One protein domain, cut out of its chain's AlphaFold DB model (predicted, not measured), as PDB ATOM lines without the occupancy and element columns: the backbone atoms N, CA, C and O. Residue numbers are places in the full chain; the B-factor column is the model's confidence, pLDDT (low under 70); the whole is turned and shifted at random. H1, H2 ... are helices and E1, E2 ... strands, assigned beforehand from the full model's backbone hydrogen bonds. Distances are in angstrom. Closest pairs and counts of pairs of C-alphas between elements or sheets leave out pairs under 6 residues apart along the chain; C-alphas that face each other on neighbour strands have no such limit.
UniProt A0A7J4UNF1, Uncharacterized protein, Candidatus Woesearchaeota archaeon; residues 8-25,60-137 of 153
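Overview. This is residues 8 to 25 and 60 to 137 of the 153 residues of an uncharacterized protein of Candidatus Woesearchaeota archaeon (UniProt A0A7J4UNF1). A small, strongly twisted sheet of three strands, E1, E2 and E3, has a helical hairpin, H2 and H3, over one of its faces, and H2 packs across it. H1 packs on H2, while H4 lies loosely beyond H3, on the side away from the sheet, at the end of a loop whose residues 116 to 119 stick out. You will find 96 residues printed, with four named helices and three named strands in the order H1 E1 E2 E3 H2 H3 H4; the sheet's order is E1 - E2 - E3, all antiparallel, and the class is mixed, helices and strands. The whole is compact, with a radius of gyration of the C-alphas of 13.1 A, and rounded, spanning 32 by 29 by 25 A.

Arrangement. Start at the inner strand E2, residues 60 to 63. Beside it is the edge strand E1, residues 20 to 25, antiparallel at 145 degrees; look for N 22 and O 60, within hydrogen-bond range at 2.9 A. The other edge strand, E3, residues 66 to 73, forms a hairpin with E2, antiparallel at 156 degrees, with N 61 and O 68 at 2.8 A. H2, residues 76 to 92, is on the sheet at a height over the sheet of 9.2 A, over E1 and E2; its closest C-alphas to E1 are those of Gln 80 and Val 21, 6.3 A apart. On the local plane H2 stands at 60.1 degrees to E1, only just across the strands. H3, residues 97 to 110, touches H2, the closest C-alphas being those of Ala 104 and Ala 82 at 4.7 A, with a steep tilt of 38 degrees, opposite ways; the two form a helical hairpin. With H2 and H3 on one face of the sheet, there are two layers, helices on a sheet. H1, residues 8 to 16, touches residues 80 to 84 of H2 alone, with C-alphas 10 and 81 closest at 6.2 A. H4, residues 120 to 135, is close to H3 but not clearly touching, with C-alphas 130 and 103 closest at 7.8 A; H4 and H2 are apart. Every O i to N i+4 pair is within hydrogen-bond range in H1, H2 and H4, and 9 of 10 in H3.

Along the chain. Find C-alpha 8 at (-4.808, 1.391, -48.659), where H1 begins; it is 12.0 A long. E1 is 15.4 A long, E2 10.2 A and E3 21.3 A. From C-alpha 76 at (-2.024, 1.218, -34.755), H2 runs 23.0 A. H3 is 20.3 A long, and H4 runs 22.4 A to C-alpha 135 at (11.968, -23.821, -42.440).

Size, cuts and confidence. The C-alphas of Tyr 25 and Glu 121 are the two farthest apart, at 36.6 A. Residues 26 to 59 are not printed; C-alphas 25 and 60 are 8.8 A apart across this cut. Of the links that are printed whole, the one from H3 to H4 is short and the others are tight. Look at the B-factor column from residue 109 to 137: there the model's pLDDT is under 70, against a mean of 76.8 for the printed part.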
ATOM      1  N   GLN A   8      -3.416   1.441 -48.211       81.06
ATOM      2  CA  GLN A   8      -4.808   1.391 -48.659       81.06
ATOM      3  C   GLN A   8      -5.289  -0.051 -48.817       81.06
ATOM      4  O   GLN A   8      -6.367  -0.378 -48.351       81.06
ATOM      5  N   GLU A   9      -4.464  -0.932 -49.386       82.44
ATOM      6  CA  GLU A   9      -4.807  -2.353 -49.523       82.44
ATOM      7  C   GLU A   9      -5.010  -3.038 -48.164       82.44
ATOM      8  O   GLU A   9      -5.866  -3.908 -48.055       82.44
ATOM      9  N   VAL A  10      -4.260  -2.643 -47.127       84.00
ATOM     10  CA  VAL A  10      -4.484  -3.121 -45.752       84.00
ATOM     11  C   VAL A  10      -5.843  -2.651 -45.250       84.00
ATOM     12  O   VAL A  10      -6.627  -3.469 -44.786       84.00
ATOM     13  N   LEU A  11      -6.129  -1.350 -45.351       88.00
ATOM     14  CA  LEU A  11      -7.382  -0.775 -44.861       88.00
ATOM     15  C   LEU A  11      -8.595  -1.383 -45.578       88.00
ATOM     16  O   LEU A  11      -9.520  -1.845 -44.917       88.00
ATOM     17  N   ASP A  12      -8.534  -1.481 -46.907       89.25
ATOM     18  CA  ASP A  12      -9.563  -2.127 -47.720       89.25
ATOM     19  C   ASP A  12      -9.720  -3.602 -47.325       89.25
ATOM     20  O   ASP A  12     -10.830  -4.126 -47.278       89.25
ATOM     21  N   TYR A  13      -8.619  -4.308 -47.051       89.62
ATOM     22  CA  TYR A  13      -8.678  -5.706 -46.637       89.62
ATOM     23  C   TYR A  13      -9.359  -5.872 -45.277       89.62
ATOM     24  O   TYR A  13     -10.195  -6.763 -45.136       89.62
ATOM     25  N   LEU A  14      -9.029  -5.029 -44.297       91.62
ATOM     26  CA  LEU A  14      -9.652  -5.065 -42.974       91.62
ATOM     27  C   LEU A  14     -11.160  -4.804 -43.069       91.62
ATOM     28  O   LEU A  14     -11.944  -5.592 -42.543       91.62
ATOM     29  N   GLU A  15     -11.565  -3.774 -43.818       94.25
ATOM     30  CA  GLU A  15     -12.977  -3.440 -44.036       94.25
ATOM     31  C   GLU A  15     -13.735  -4.585 -44.726       94.25
ATOM     32  O   GLU A  15     -14.782  -5.022 -44.252       94.25
ATOM     33  N   ASN A  16     -13.180  -5.135 -45.812       94.31
ATOM     34  CA  ASN A  16     -13.827  -6.204 -46.577       94.31
ATOM     35  C   ASN A  16     -13.965  -7.530 -45.807       94.31
ATOM     36  O   ASN A  16     -14.759  -8.379 -46.214       94.31
ATOM     37  N   ASN A  17     -13.184  -7.729 -44.742       91.75
ATOM     38  CA  ASN A  17     -13.190  -8.953 -43.936       91.75
ATOM     39  C   ASN A  17     -13.766  -8.748 -42.525       91.75
ATOM     40  O   ASN A  17     -13.691  -9.675 -41.721       91.75
ATOM     41  N   ASP A  18     -14.346  -7.577 -42.232       93.12
ATOM     42  CA  ASP A  18     -14.896  -7.235 -40.909       93.12
ATOM     43  C   ASP A  18     -13.864  -7.428 -39.778       93.12
ATOM     44  O   ASP A  18     -14.120  -8.049 -38.743       93.12
ATOM     45  N   LEU A  19     -12.642  -6.941 -40.022       93.50
ATOM     46  CA  LEU A  19     -11.526  -7.000 -39.083       93.50
ATOM     47  C   LEU A  19     -11.302  -5.623 -38.459       93.50
ATOM     48  O   LEU A  19     -11.090  -4.635 -39.163       93.50
ATOM     49  N   GLY A  20     -11.305  -5.566 -37.131       92.44
ATOM     50  CA  GLY A  20     -11.040  -4.349 -36.361       92.44
ATOM     51  C   GLY A  20      -9.765  -4.494 -35.545       92.44
ATOM     52  O   GLY A  20      -9.469  -5.588 -35.078       92.44
ATOM     53  N   VAL A  21      -9.019  -3.407 -35.346       92.75
ATOM     54  CA  VAL A  21      -7.913  -3.360 -34.375       92.75
ATOM     55  C   VAL A  21      -8.310  -2.522 -33.170       92.75
ATOM     56  O   VAL A  21      -9.091  -1.580 -33.298       92.75
ATOM     57  N   PHE A  22      -7.779  -2.856 -32.001       90.25
ATOM     58  CA  PHE A  22      -8.045  -2.132 -30.762       90.25
ATOM     59  C   PHE A  22      -6.827  -2.165 -29.841       90.25
ATOM     60  O   PHE A  22      -6.025  -3.099 -29.891       90.25
ATOM     61  N   VAL A  23      -6.695  -1.161 -28.973       88.25
ATOM     62  CA  VAL A  23      -5.730  -1.214 -27.868       88.25
ATOM     63  C   VAL A  23      -6.276  -2.184 -26.826       88.25
ATOM     64  O   VAL A  23      -7.345  -1.958 -26.264       88.25
ATOM     65  N   SER A  24      -5.558  -3.282 -26.600       86.44
ATOM     66  CA  SER A  24      -5.910  -4.286 -25.596       86.44
ATOM     67  C   SER A  24      -5.600  -3.757 -24.200       86.44
ATOM     68  O   SER A  24      -6.486  -3.686 -23.351       86.44
ATOM     69  N   TYR A  25      -4.360  -3.311 -23.993       84.62
ATOM     70  CA  TYR A  25      -3.917  -2.629 -22.782       84.62
ATOM     71  C   TYR A  25      -2.730  -1.714 -23.077       84.62
ATOM     72  O   TYR A  25      -2.060  -1.855 -24.101       84.62
ATOM     73  N   GLY A  60      -4.692  -5.564 -30.037       90.06
ATOM     74  CA  GLY A  60      -5.442  -6.737 -30.443       90.06
ATOM     75  C   GLY A  60      -6.256  -6.485 -31.700       90.06
ATOM     76  O   GLY A  60      -6.298  -5.374 -32.236       90.06
ATOM     77  N   PHE A  61      -6.906  -7.541 -32.172       92.00
ATOM     78  CA  PHE A  61      -7.826  -7.472 -33.292       92.00
ATOM     79  C   PHE A  61      -9.057  -8.343 -33.086       92.00
ATOM     80  O   PHE A  61      -9.021  -9.380 -32.419       92.00
ATOM     81  N   THR A  62     -10.167  -7.896 -33.656       90.06
ATOM     82  CA  THR A  62     -11.421  -8.636 -33.727       90.06
ATOM     83  C   THR A  62     -11.543  -9.296 -35.088       90.06
ATOM     84  O   THR A  62     -11.230  -8.700 -36.117       90.06
ATOM     85  N   SER A  63     -12.035 -10.527 -35.084       84.06
ATOM     86  CA  SER A  63     -12.474 -11.255 -36.268       84.06
ATOM     87  C   SER A  63     -13.844 -11.883 -35.993       84.06
ATOM     88  O   SER A  63     -14.240 -11.988 -34.825       84.06
ATOM     89  N   PRO A  64     -14.561 -12.392 -37.010       76.62
ATOM     90  CA  PRO A  64     -15.799 -13.142 -36.787       76.62
ATOM     91  C   PRO A  64     -15.657 -14.332 -35.815       76.62
ATOM     92  O   PRO A  64     -16.653 -14.797 -35.264       76.62
ATOM     93  N   GLY A  65     -14.432 -14.833 -35.600       73.19
ATOM     94  CA  GLY A  65     -14.121 -15.929 -34.680       73.19
ATOM     95  C   GLY A  65     -13.832 -15.517 -33.231       73.19
ATOM     96  O   GLY A  65     -13.721 -16.401 -32.382       73.19
ATOM     97  N   GLY A  66     -13.720 -14.218 -32.926       81.50
ATOM     98  CA  GLY A  66     -13.413 -13.719 -31.584       81.50
ATOM     99  C   GLY A  66     -12.399 -12.574 -31.564       81.50
ATOM    100  O   GLY A  66     -12.132 -11.934 -32.582       81.50
ATOM    101  N   PHE A  67     -11.851 -12.308 -30.378       86.00
ATOM    102  CA  PHE A  67     -10.815 -11.302 -30.154       86.00
ATOM    103  C   PHE A  67      -9.460 -11.969 -29.901       86.00
ATOM    104  O   PHE A  67      -9.378 -13.017 -29.258       86.00
ATOM    105  N   HIS A  68      -8.400 -11.340 -30.396       86.25
ATOM    106  CA  HIS A  68      -7.021 -11.812 -30.294       86.25
ATOM    107  C   HIS A  68      -6.104 -10.648 -29.923       86.25
ATOM    108  O   HIS A  68      -6.429  -9.496 -30.203       86.25
ATOM    109  N   THR A  69      -4.967 -10.934 -29.295       85.00
ATOM    110  CA  THR A  69      -4.026  -9.918 -28.804       85.00
ATOM    111  C   THR A  69      -2.622 -10.239 -29.273       85.00
ATOM    112  O   THR A  69      -2.177 -11.368 -29.107       85.00
ATOM    113  N   PHE A  70      -1.909  -9.245 -29.786       83.50
ATOM    114  CA  PHE A  70      -0.478  -9.340 -30.016       83.50
ATOM    115  C   PHE A  70       0.262  -8.953 -28.734       83.50
ATOM    116  O   PHE A  70       0.141  -7.824 -28.258       83.50
ATOM    117  N   ASP A  71       1.057  -9.871 -28.195       79.06
ATOM    118  CA  ASP A  71       1.890  -9.623 -27.013       79.06
ATOM    119  C   ASP A  71       3.220  -8.952 -27.403       79.06
ATOM    120  O   ASP A  71       4.305  -9.529 -27.312       79.06
ATOM    121  N   MET A  72       3.126  -7.754 -27.986       80.88
ATOM    122  CA  MET A  72       4.287  -6.955 -28.377       80.88
ATOM    123  C   MET A  72       3.938  -5.472 -28.553       80.88
ATOM    124  O   MET A  72       2.838  -5.124 -28.983       80.88
ATOM    125  N   GLU A  73       4.919  -4.601 -28.300       82.50
ATOM    126  CA  GLU A  73       4.797  -3.152 -28.500       82.50
ATOM    127  C   GLU A  73       4.539  -2.838 -29.983       82.50
ATOM    128  O   GLU A  73       5.306  -3.232 -30.865       82.50
ATOM    129  N   MET A  74       3.469  -2.123 -30.310       83.06
ATOM    130  CA  MET A  74       3.255  -1.664 -31.684       83.06
ATOM    131  C   MET A  74       2.410  -0.393 -31.733       83.06
ATOM    132  O   MET A  74       1.792  -0.001 -30.751       83.06
ATOM    133  N   ASP A  75       2.424   0.281 -32.881       85.94
ATOM    134  CA  ASP A  75       1.482   1.361 -33.177       85.94
ATOM    135  C   ASP A  75       0.271   0.807 -33.943       85.94
ATOM    136  O   ASP A  75       0.306  -0.316 -34.457       85.94
ATOM    137  N   GLU A  76      -0.794   1.604 -34.055       87.94
ATOM    138  CA  GLU A  76      -2.024   1.218 -34.755       87.94
ATOM    139  C   GLU A  76      -1.750   0.711 -36.178       87.94
ATOM    140  O   GLU A  76      -2.338  -0.271 -36.630       87.94
ATOM    141  N   GLY A  77      -0.828   1.353 -36.897       86.25
ATOM    142  CA  GLY A  77      -0.522   0.978 -38.270       86.25
ATOM    143  C   GLY A  77       0.110  -0.412 -38.359       86.25
ATOM    144  O   GLY A  77      -0.274  -1.236 -39.196       86.25
ATOM    145  N   LYS A  78       1.058  -0.704 -37.471       86.00
ATOM    146  CA  LYS A  78       1.629  -2.047 -37.344       86.00
ATOM    147  C   LYS A  78       0.561  -3.068 -36.954       86.00
ATOM    148  O   LYS A  78       0.543  -4.137 -37.558       86.00
ATOM    149  N   ALA A  79      -0.354  -2.732 -36.044       89.62
ATOM    150  CA  ALA A  79      -1.459  -3.612 -35.659       89.62
ATOM    151  C   ALA A  79      -2.385  -3.932 -36.840       89.62
ATOM    152  O   ALA A  79      -2.722  -5.096 -37.065       89.62
ATOM    153  N   GLN A  80      -2.743  -2.928 -37.648       90.06
ATOM    154  CA  GLN A  80      -3.558  -3.096 -38.858       90.06
ATOM    155  C   GLN A  80      -2.894  -4.054 -39.852       90.06
ATOM    156  O   GLN A  80      -3.522  -4.993 -40.345       90.06
ATOM    157  N   TYR A  81      -1.600  -3.860 -40.116       86.50
ATOM    158  CA  TYR A  81      -0.864  -4.732 -41.027       86.50
ATOM    159  C   TYR A  81      -0.685  -6.148 -40.472       86.50
ATOM    160  O   TYR A  81      -0.904  -7.115 -41.202       86.50
ATOM    161  N   ALA A  82      -0.312  -6.282 -39.194       87.75
ATOM    162  CA  ALA A  82      -0.170  -7.574 -38.529       87.75
ATOM    163  C   ALA A  82      -1.484  -8.359 -38.583       87.75
ATOM    164  O   ALA A  82      -1.475  -9.533 -38.935       87.75
ATOM    165  N   THR A  83      -2.615  -7.697 -38.341       91.56
ATOM    166  CA  THR A  83      -3.957  -8.291 -38.423       91.56
ATOM    167  C   THR A  83      -4.275  -8.796 -39.825       91.56
ATOM    168  O   THR A  83      -4.656  -9.954 -40.000       91.56
ATOM    169  N   ALA A  84      -4.076  -7.959 -40.848       88.25
ATOM    170  CA  ALA A  84      -4.339  -8.348 -42.229       88.25
ATOM    171  C   ALA A  84      -3.435  -9.517 -42.666       88.25
ATOM    172  O   ALA A  84      -3.896 -10.468 -43.300       88.25
ATOM    173  N   LEU A  85      -2.154  -9.481 -42.292       85.19
ATOM    174  CA  LEU A  85      -1.200 -10.546 -42.593       85.19
ATOM    175  C   LEU A  85      -1.535 -11.843 -41.844       85.19
ATOM    176  O   LEU A  85      -1.536 -12.910 -42.458       85.19
ATOM    177  N   PHE A  86      -1.866 -11.752 -40.555       88.44
ATOM    178  CA  PHE A  86      -2.327 -12.876 -39.745       88.44
ATOM    179  C   PHE A  86      -3.535 -13.548 -40.398       88.44
ATOM    180  O   PHE A  86      -3.503 -14.752 -40.654       88.44
ATOM    181  N   HIS A  87      -4.571 -12.773 -40.729       88.12
ATOM    182  CA  HIS A  87      -5.811 -13.312 -41.276       88.12
ATOM    183  C   HIS A  87      -5.568 -14.018 -42.617       88.12
ATOM    184  O   HIS A  87      -6.050 -15.131 -42.828       88.12
ATOM    185  N   LYS A  88      -4.725 -13.446 -43.488       83.44
ATOM    186  CA  LYS A  88      -4.289 -14.105 -44.729       83.44
ATOM    187  C   LYS A  88      -3.562 -15.420 -44.472       83.44
ATOM    188  O   LYS A  88      -3.875 -16.432 -45.097       83.44
ATOM    189  N   LEU A  89      -2.586 -15.427 -43.570       80.12
ATOM    190  CA  LEU A  89      -1.814 -16.629 -43.255       80.12
ATOM    191  C   LEU A  89      -2.716 -17.728 -42.684       80.12
ATOM    192  O   LEU A  89      -2.692 -18.859 -43.173       80.12
ATOM    193  N   HIS A  90      -3.537 -17.388 -41.695       84.50
ATOM    194  CA  HIS A  90      -4.362 -18.355 -40.989       84.50
ATOM    195  C   HIS A  90      -5.546 -18.845 -41.834       84.50
ATOM    196  O   HIS A  90      -5.702 -20.049 -42.037       84.50
ATOM    197  N   HIS A  91      -6.344 -17.929 -42.390       81.88
ATOM    198  CA  HIS A  91      -7.602 -18.272 -43.058       81.88
ATOM    199  C   HIS A  91      -7.463 -18.524 -44.562       81.88
ATOM    200  O   HIS A  91      -8.122 -19.421 -45.085       81.88
ATOM    201  N   GLU A  92      -6.616 -17.776 -45.280       80.38
ATOM    202  CA  GLU A  92      -6.455 -17.969 -46.734       80.38
ATOM    203  C   GLU A  92      -5.404 -19.038 -47.071       80.38
ATOM    204  O   GLU A  92      -5.479 -19.680 -48.123       80.38
ATOM    205  N   HIS A  93      -4.419 -19.238 -46.190       74.50
ATOM    206  CA  HIS A  93      -3.283 -20.131 -46.428       74.50
ATOM    207  C   HIS A  93      -3.184 -21.315 -45.461       74.50
ATOM    208  O   HIS A  93      -2.274 -22.131 -45.616       74.50
ATOM    209  N   ASN A  94      -4.134 -21.455 -44.530       76.50
ATOM    210  CA  ASN A  94      -4.225 -22.583 -43.600       76.50
ATOM    211  C   ASN A  94      -2.929 -22.804 -42.790       76.50
ATOM    212  O   ASN A  94      -2.548 -23.939 -42.496       76.50
ATOM    213  N   VAL A  95      -2.231 -21.710 -42.471       74.44
ATOM    214  CA  VAL A  95      -1.145 -21.696 -41.486       74.44
ATOM    215  C   VAL A  95      -1.787 -21.813 -40.106       74.44
ATOM    216  O   VAL A  95      -2.820 -21.196 -39.852       74.44
ATOM    217  N   ASP A  96      -1.222 -22.615 -39.206       83.69
ATOM    218  CA  ASP A  96      -1.757 -22.705 -37.849       83.69
ATOM    219  C   ASP A  96      -1.689 -21.343 -37.138       83.69
ATOM    220  O   ASP A  96      -0.871 -20.486 -37.479       83.69
ATOM    221  N   PHE A  97      -2.572 -21.147 -36.159       84.62
ATOM    222  CA  PHE A  97      -2.751 -19.863 -35.483       84.62
ATOM    223  C   PHE A  97      -1.428 -19.305 -34.936       84.62
ATOM    224  O   PHE A  97      -1.055 -18.177 -35.252       84.62
ATOM    225  N   GLY A  98      -0.689 -20.115 -34.170       81.06
ATOM    226  CA  GLY A  98       0.544 -19.680 -33.516       81.06
ATOM    227  C   GLY A  98       1.633 -19.315 -34.522       81.06
ATOM    228  O   GLY A  98       2.321 -18.310 -34.360       81.06
ATOM    229  N   THR A  99       1.773 -20.079 -35.607       77.19
ATOM    230  CA  THR A  99       2.719 -19.735 -36.678       77.19
ATOM    231  C   THR A  99       2.305 -18.463 -37.423       77.19
ATOM    232  O   THR A  99       3.166 -17.638 -37.736       77.19
ATOM    233  N   ALA A 100       1.013 -18.277 -37.701       81.69
ATOM    234  CA  ALA A 100       0.497 -17.088 -38.380       81.69
ATOM    235  C   ALA A 100       0.724 -15.814 -37.551       81.69
ATOM    236  O   ALA A 100       1.187 -14.809 -38.090       81.69
ATOM    237  N   GLU A 101       0.462 -15.876 -36.246       84.12
ATOM    238  CA  GLU A 101       0.689 -14.783 -35.296       84.12
ATOM    239  C   GLU A 101       2.176 -14.429 -35.197       84.12
ATOM    240  O   GLU A 101       2.562 -13.277 -35.405       84.12
ATOM    241  N   ARG A 102       3.031 -15.439 -34.992       77.62
ATOM    242  CA  ARG A 102       4.492 -15.275 -34.941       77.62
ATOM    243  C   ARG A 102       5.044 -14.632 -36.206       77.62
ATOM    244  O   ARG A 102       5.929 -13.780 -36.133       77.62
ATOM    245  N   LEU A 103       4.532 -15.029 -37.368       76.31
ATOM    246  CA  LEU A 103       4.935 -14.440 -38.638       76.31
ATOM    247  C   LEU A 103       4.471 -12.998 -38.756       76.31
ATOM    248  O   LEU A 103       5.292 -12.134 -39.053       76.31
ATOM    249  N   ALA A 104       3.195 -12.728 -38.497       82.12
ATOM    250  CA  ALA A 104       2.658 -11.376 -38.545       82.12
ATOM    251  C   ALA A 104       3.465 -10.414 -37.654       82.12
ATOM    252  O   ALA A 104       3.888  -9.355 -38.123       82.12
ATOM    253  N   GLY A 105       3.775 -10.835 -36.423       79.25
ATOM    254  CA  GLY A 105       4.608 -10.088 -35.481       79.25
ATOM    255  C   GLY A 105       6.055  -9.897 -35.952       79.25
ATOM    256  O   GLY A 105       6.580  -8.786 -35.926       79.25
ATOM    257  N   ALA A 106       6.716 -10.946 -36.451       74.81
ATOM    258  CA  ALA A 106       8.087 -10.824 -36.958       74.81
ATOM    259  C   ALA A 106       8.179  -9.834 -38.134       74.81
ATOM    260  O   ALA A 106       9.106  -9.024 -38.200       74.81
ATOM    261  N   TYR A 107       7.189  -9.860 -39.032       73.06
ATOM    262  CA  TYR A 107       7.149  -8.986 -40.200       73.06
ATOM    263  C   TYR A 107       7.076  -7.500 -39.827       73.06
ATOM    264  O   TYR A 107       7.795  -6.697 -40.425       73.06
ATOM    265  N   ILE A 108       6.274  -7.108 -38.834       75.31
ATOM    266  CA  ILE A 108       6.137  -5.684 -38.481       75.31
ATOM    267  C   ILE A 108       7.415  -5.051 -37.913       75.31
ATOM    268  O   ILE A 108       7.589  -3.840 -38.019       75.31
ATOM    269  N   TYR A 109       8.318  -5.853 -37.345       68.00
ATOM    270  CA  TYR A 109       9.565  -5.375 -36.741       68.00
ATOM    271  C   TYR A 109      10.747  -5.372 -37.704       68.00
ATOM    272  O   TYR A 109      11.652  -4.546 -37.581       68.00
ATOM    273  N   THR A 110      10.750  -6.275 -38.681       61.41
ATOM    274  CA  THR A 110      11.806  -6.318 -39.697       61.41
ATOM    275  C   THR A 110      11.609  -5.296 -40.813       61.41
ATOM    276  O   THR A 110      12.541  -5.057 -41.579       61.41
ATOM    277  N   TYR A 111      10.428  -4.680 -40.915       56.91
ATOM    278  CA  TYR A 111      10.090  -3.769 -42.006       56.91
ATOM    279  C   TYR A 111       9.583  -2.424 -41.506       56.91
ATOM    280  O   TYR A 111       8.864  -2.329 -40.515       56.91
ATOM    281  N   LYS A 112       9.882  -1.367 -42.268       59.06
ATOM    282  CA  LYS A 112       9.154  -0.094 -42.197       59.06
ATOM    283  C   LYS A 112       7.761  -0.274 -42.800       59.06
ATOM    284  O   LYS A 112       7.450   0.237 -43.877       59.06
ATOM    285  N   VAL A 113       6.937  -1.068 -42.131       53.66
ATOM    286  CA  VAL A 113       5.582  -1.355 -42.579       53.66
ATOM    287  C   VAL A 113       4.798  -0.042 -42.637       53.66
ATOM    288  O   VAL A 113       4.815   0.752 -41.702       53.66
ATOM    289  N   MET A 114       4.160   0.204 -43.781       52.19
ATOM    290  CA  MET A 114       3.308   1.368 -44.069       52.19
ATOM    291  C   MET A 114       3.962   2.762 -44.040       52.19
ATOM    292  O   MET A 114       3.245   3.743 -44.234       52.19
ATOM    293  N   GLN A 115       5.281   2.889 -43.849       51.56
ATOM    294  CA  GLN A 115       5.945   4.204 -43.844       51.56
ATOM    295  C   GLN A 115       6.507   4.606 -45.214       51.56
ATOM    296  O   GLN A 115       6.438   5.777 -45.579       51.56
ATOM    297  N   GLU A 116       7.025   3.654 -45.993       53.75
ATOM    298  CA  GLU A 116       7.593   3.896 -47.325       53.75
ATOM    299  C   GLU A 116       7.194   2.755 -48.282       53.75
ATOM    300  O   GLU A 116       7.068   1.608 -47.839       53.75
ATOM    301  N   PRO A 117       6.978   3.020 -49.587       48.91
ATOM    302  CA  PRO A 117       6.738   1.961 -50.560       48.91
ATOM    303  C   PRO A 117       7.995   1.093 -50.689       48.91
ATOM    304  O   PRO A 117       9.008   1.538 -51.216       48.91
ATOM    305  N   ILE A 118       7.927  -0.148 -50.217       57.62
ATOM    306  CA  ILE A 118       8.955  -1.162 -50.479       57.62
ATOM    307  C   ILE A 118       8.826  -1.666 -51.921       57.62
ATOM    308  O   ILE A 118       7.710  -1.830 -52.421       57.62
ATOM    309  N   THR A 119       9.940  -1.924 -52.603       65.44
ATOM    310  CA  THR A 119       9.917  -2.445 -53.982       65.44
ATOM    311  C   THR A 119       9.516  -3.924 -54.021       65.44
ATOM    312  O   THR A 119       9.682  -4.647 -53.042       65.44
ATOM    313  N   GLU A 120       9.000  -4.410 -55.155       61.91
ATOM    314  CA  GLU A 120       8.627  -5.831 -55.323       61.91
ATOM    315  C   GLU A 120       9.824  -6.779 -55.112       61.91
ATOM    316  O   GLU A 120       9.673  -7.895 -54.623       61.91
ATOM    317  N   GLU A 121      11.033  -6.329 -55.448       67.00
ATOM    318  CA  GLU A 121      12.260  -7.121 -55.343       67.00
ATOM    319  C   GLU A 121      12.705  -7.276 -53.883       67.00
ATOM    320  O   GLU A 121      12.924  -8.399 -53.417       67.00
ATOM    321  N   GLU A 122      12.703  -6.174 -53.125       59.38
ATOM    322  CA  GLU A 122      12.893  -6.192 -51.672       59.38
ATOM    323  C   GLU A 122      11.840  -7.097 -51.013       59.38
ATOM    324  O   GLU A 122      12.173  -8.010 -50.258       59.38
ATOM    325  N   GLN A 123      10.566  -6.946 -51.383       55.50
ATOM    326  CA  GLN A 123       9.468  -7.779 -50.880       55.50
ATOM    327  C   GLN A 123       9.675  -9.285 -51.132       55.50
ATOM    328  O   GLN A 123       9.362 -10.108 -50.262       55.50
ATOM    329  N   GLN A 124      10.180  -9.678 -52.305       57.62
ATOM    330  CA  GLN A 124      10.435 -11.086 -52.629       57.62
ATOM    331  C   GLN A 124      11.610 -11.664 -51.848       57.62
ATOM    332  O   GLN A 124      11.509 -12.784 -51.333       57.62
ATOM    333  N   GLU A 125      12.696 -10.906 -51.712       62.44
ATOM    334  CA  GLU A 125      13.829 -11.295 -50.874       62.44
ATOM    335  C   GLU A 125      13.385 -11.515 -49.420       62.44
ATOM    336  O   GLU A 125      13.778 -12.485 -48.769       62.44
ATOM    337  N   PHE A 126      12.473 -10.679 -48.943       58.72
ATOM    338  CA  PHE A 126      11.933 -10.741 -47.596       58.72
ATOM    339  C   PHE A 126      10.989 -11.915 -47.347       58.72
ATOM    340  O   PHE A 126      11.154 -12.630 -46.354       58.72
ATOM    341  N   ARG A 127      10.060 -12.198 -48.269       60.50
ATOM    342  CA  ARG A 127       9.250 -13.433 -48.229       60.50
ATOM    343  C   ARG A 127      10.121 -14.672 -48.192       60.50
ATOM    344  O   ARG A 127       9.870 -15.581 -47.404       60.50
ATOM    345  N   LYS A 128      11.155 -14.696 -49.027       61.94
ATOM    346  CA  LYS A 128      12.092 -15.809 -49.077       61.94
ATOM    347  C   LYS A 128      12.792 -15.992 -47.729       61.94
ATOM    348  O   LYS A 128      12.740 -17.094 -47.193       61.94
ATOM    349  N   ARG A 129      13.337 -14.923 -47.139       59.72
ATOM    350  CA  ARG A 129      14.024 -14.973 -45.837       59.72
ATOM    351  C   ARG A 129      13.112 -15.402 -44.687       59.72
ATOM    352  O   ARG A 129      13.535 -16.218 -43.878       59.72
ATOM    353  N   ALA A 130      11.873 -14.914 -44.621       60.19
ATOM    354  CA  ALA A 130      10.930 -15.312 -43.569       60.19
ATOM    355  C   ALA A 130      10.532 -16.794 -43.686       60.19
ATOM    356  O   ALA A 130      10.560 -17.532 -42.702       60.19
ATOM    357  N   ILE A 131      10.242 -17.260 -44.905       62.94
ATOM    358  CA  ILE A 131       9.936 -18.673 -45.175       62.94
ATOM    359  C   ILE A 131      11.156 -19.565 -44.901       62.94
ATOM    360  O   ILE A 131      11.009 -20.669 -44.380       62.94
ATOM    361  N   GLU A 132      12.361 -19.113 -45.245       62.53
ATOM    362  CA  GLU A 132      13.609 -19.826 -44.956       62.53
ATOM    363  C   GLU A 132      13.906 -19.870 -43.452       62.53
ATOM    364  O   GLU A 132      14.284 -20.927 -42.951       62.53
ATOM    365  N   ALA A 133      13.669 -18.781 -42.715       54.59
ATOM    366  CA  ALA A 133      13.838 -18.730 -41.264       54.59
ATOM    367  C   ALA A 133      12.877 -19.685 -40.536       54.59
ATOM    368  O   ALA A 133      13.309 -20.405 -39.635       54.59
ATOM    369  N   LEU A 134      11.616 -19.762 -40.981       57.50
ATOM    370  CA  LEU A 134      10.647 -20.761 -40.511       57.50
ATOM    371  C   LEU A 134      11.125 -22.188 -40.783       57.50
ATOM    372  O   LEU A 134      11.152 -23.020 -39.880       57.50
ATOM    373  N   LYS A 135      11.521 -22.478 -42.030       57.44
ATOM    374  CA  LYS A 135      11.968 -23.821 -42.440       57.44
ATOM    375  C   LYS A 135      13.223 -24.273 -41.703       57.44
ATOM    376  O   LYS A 135      13.412 -25.469 -41.516       57.44
ATOM    377  N   ALA A 136      14.082 -23.333 -41.328       62.53
ATOM    378  CA  ALA A 136      15.316 -23.611 -40.614       62.53
ATOM    379  C   ALA A 136      15.138 -23.696 -39.088       62.53
ATOM    380  O   ALA A 136      16.096 -24.042 -38.408       62.53
ATOM    381  N   GLY A 137      13.955 -23.372 -38.544       55.62
ATOM    382  CA  GLY A 137      13.747 -23.281 -37.093       55.62
ATOM    383  C   GLY A 137      14.546 -22.149 -36.431       55.62
ATOM    384  O   GLY A 137      14.780 -22.182 -35.230       55.62
TER     385      GLY A 137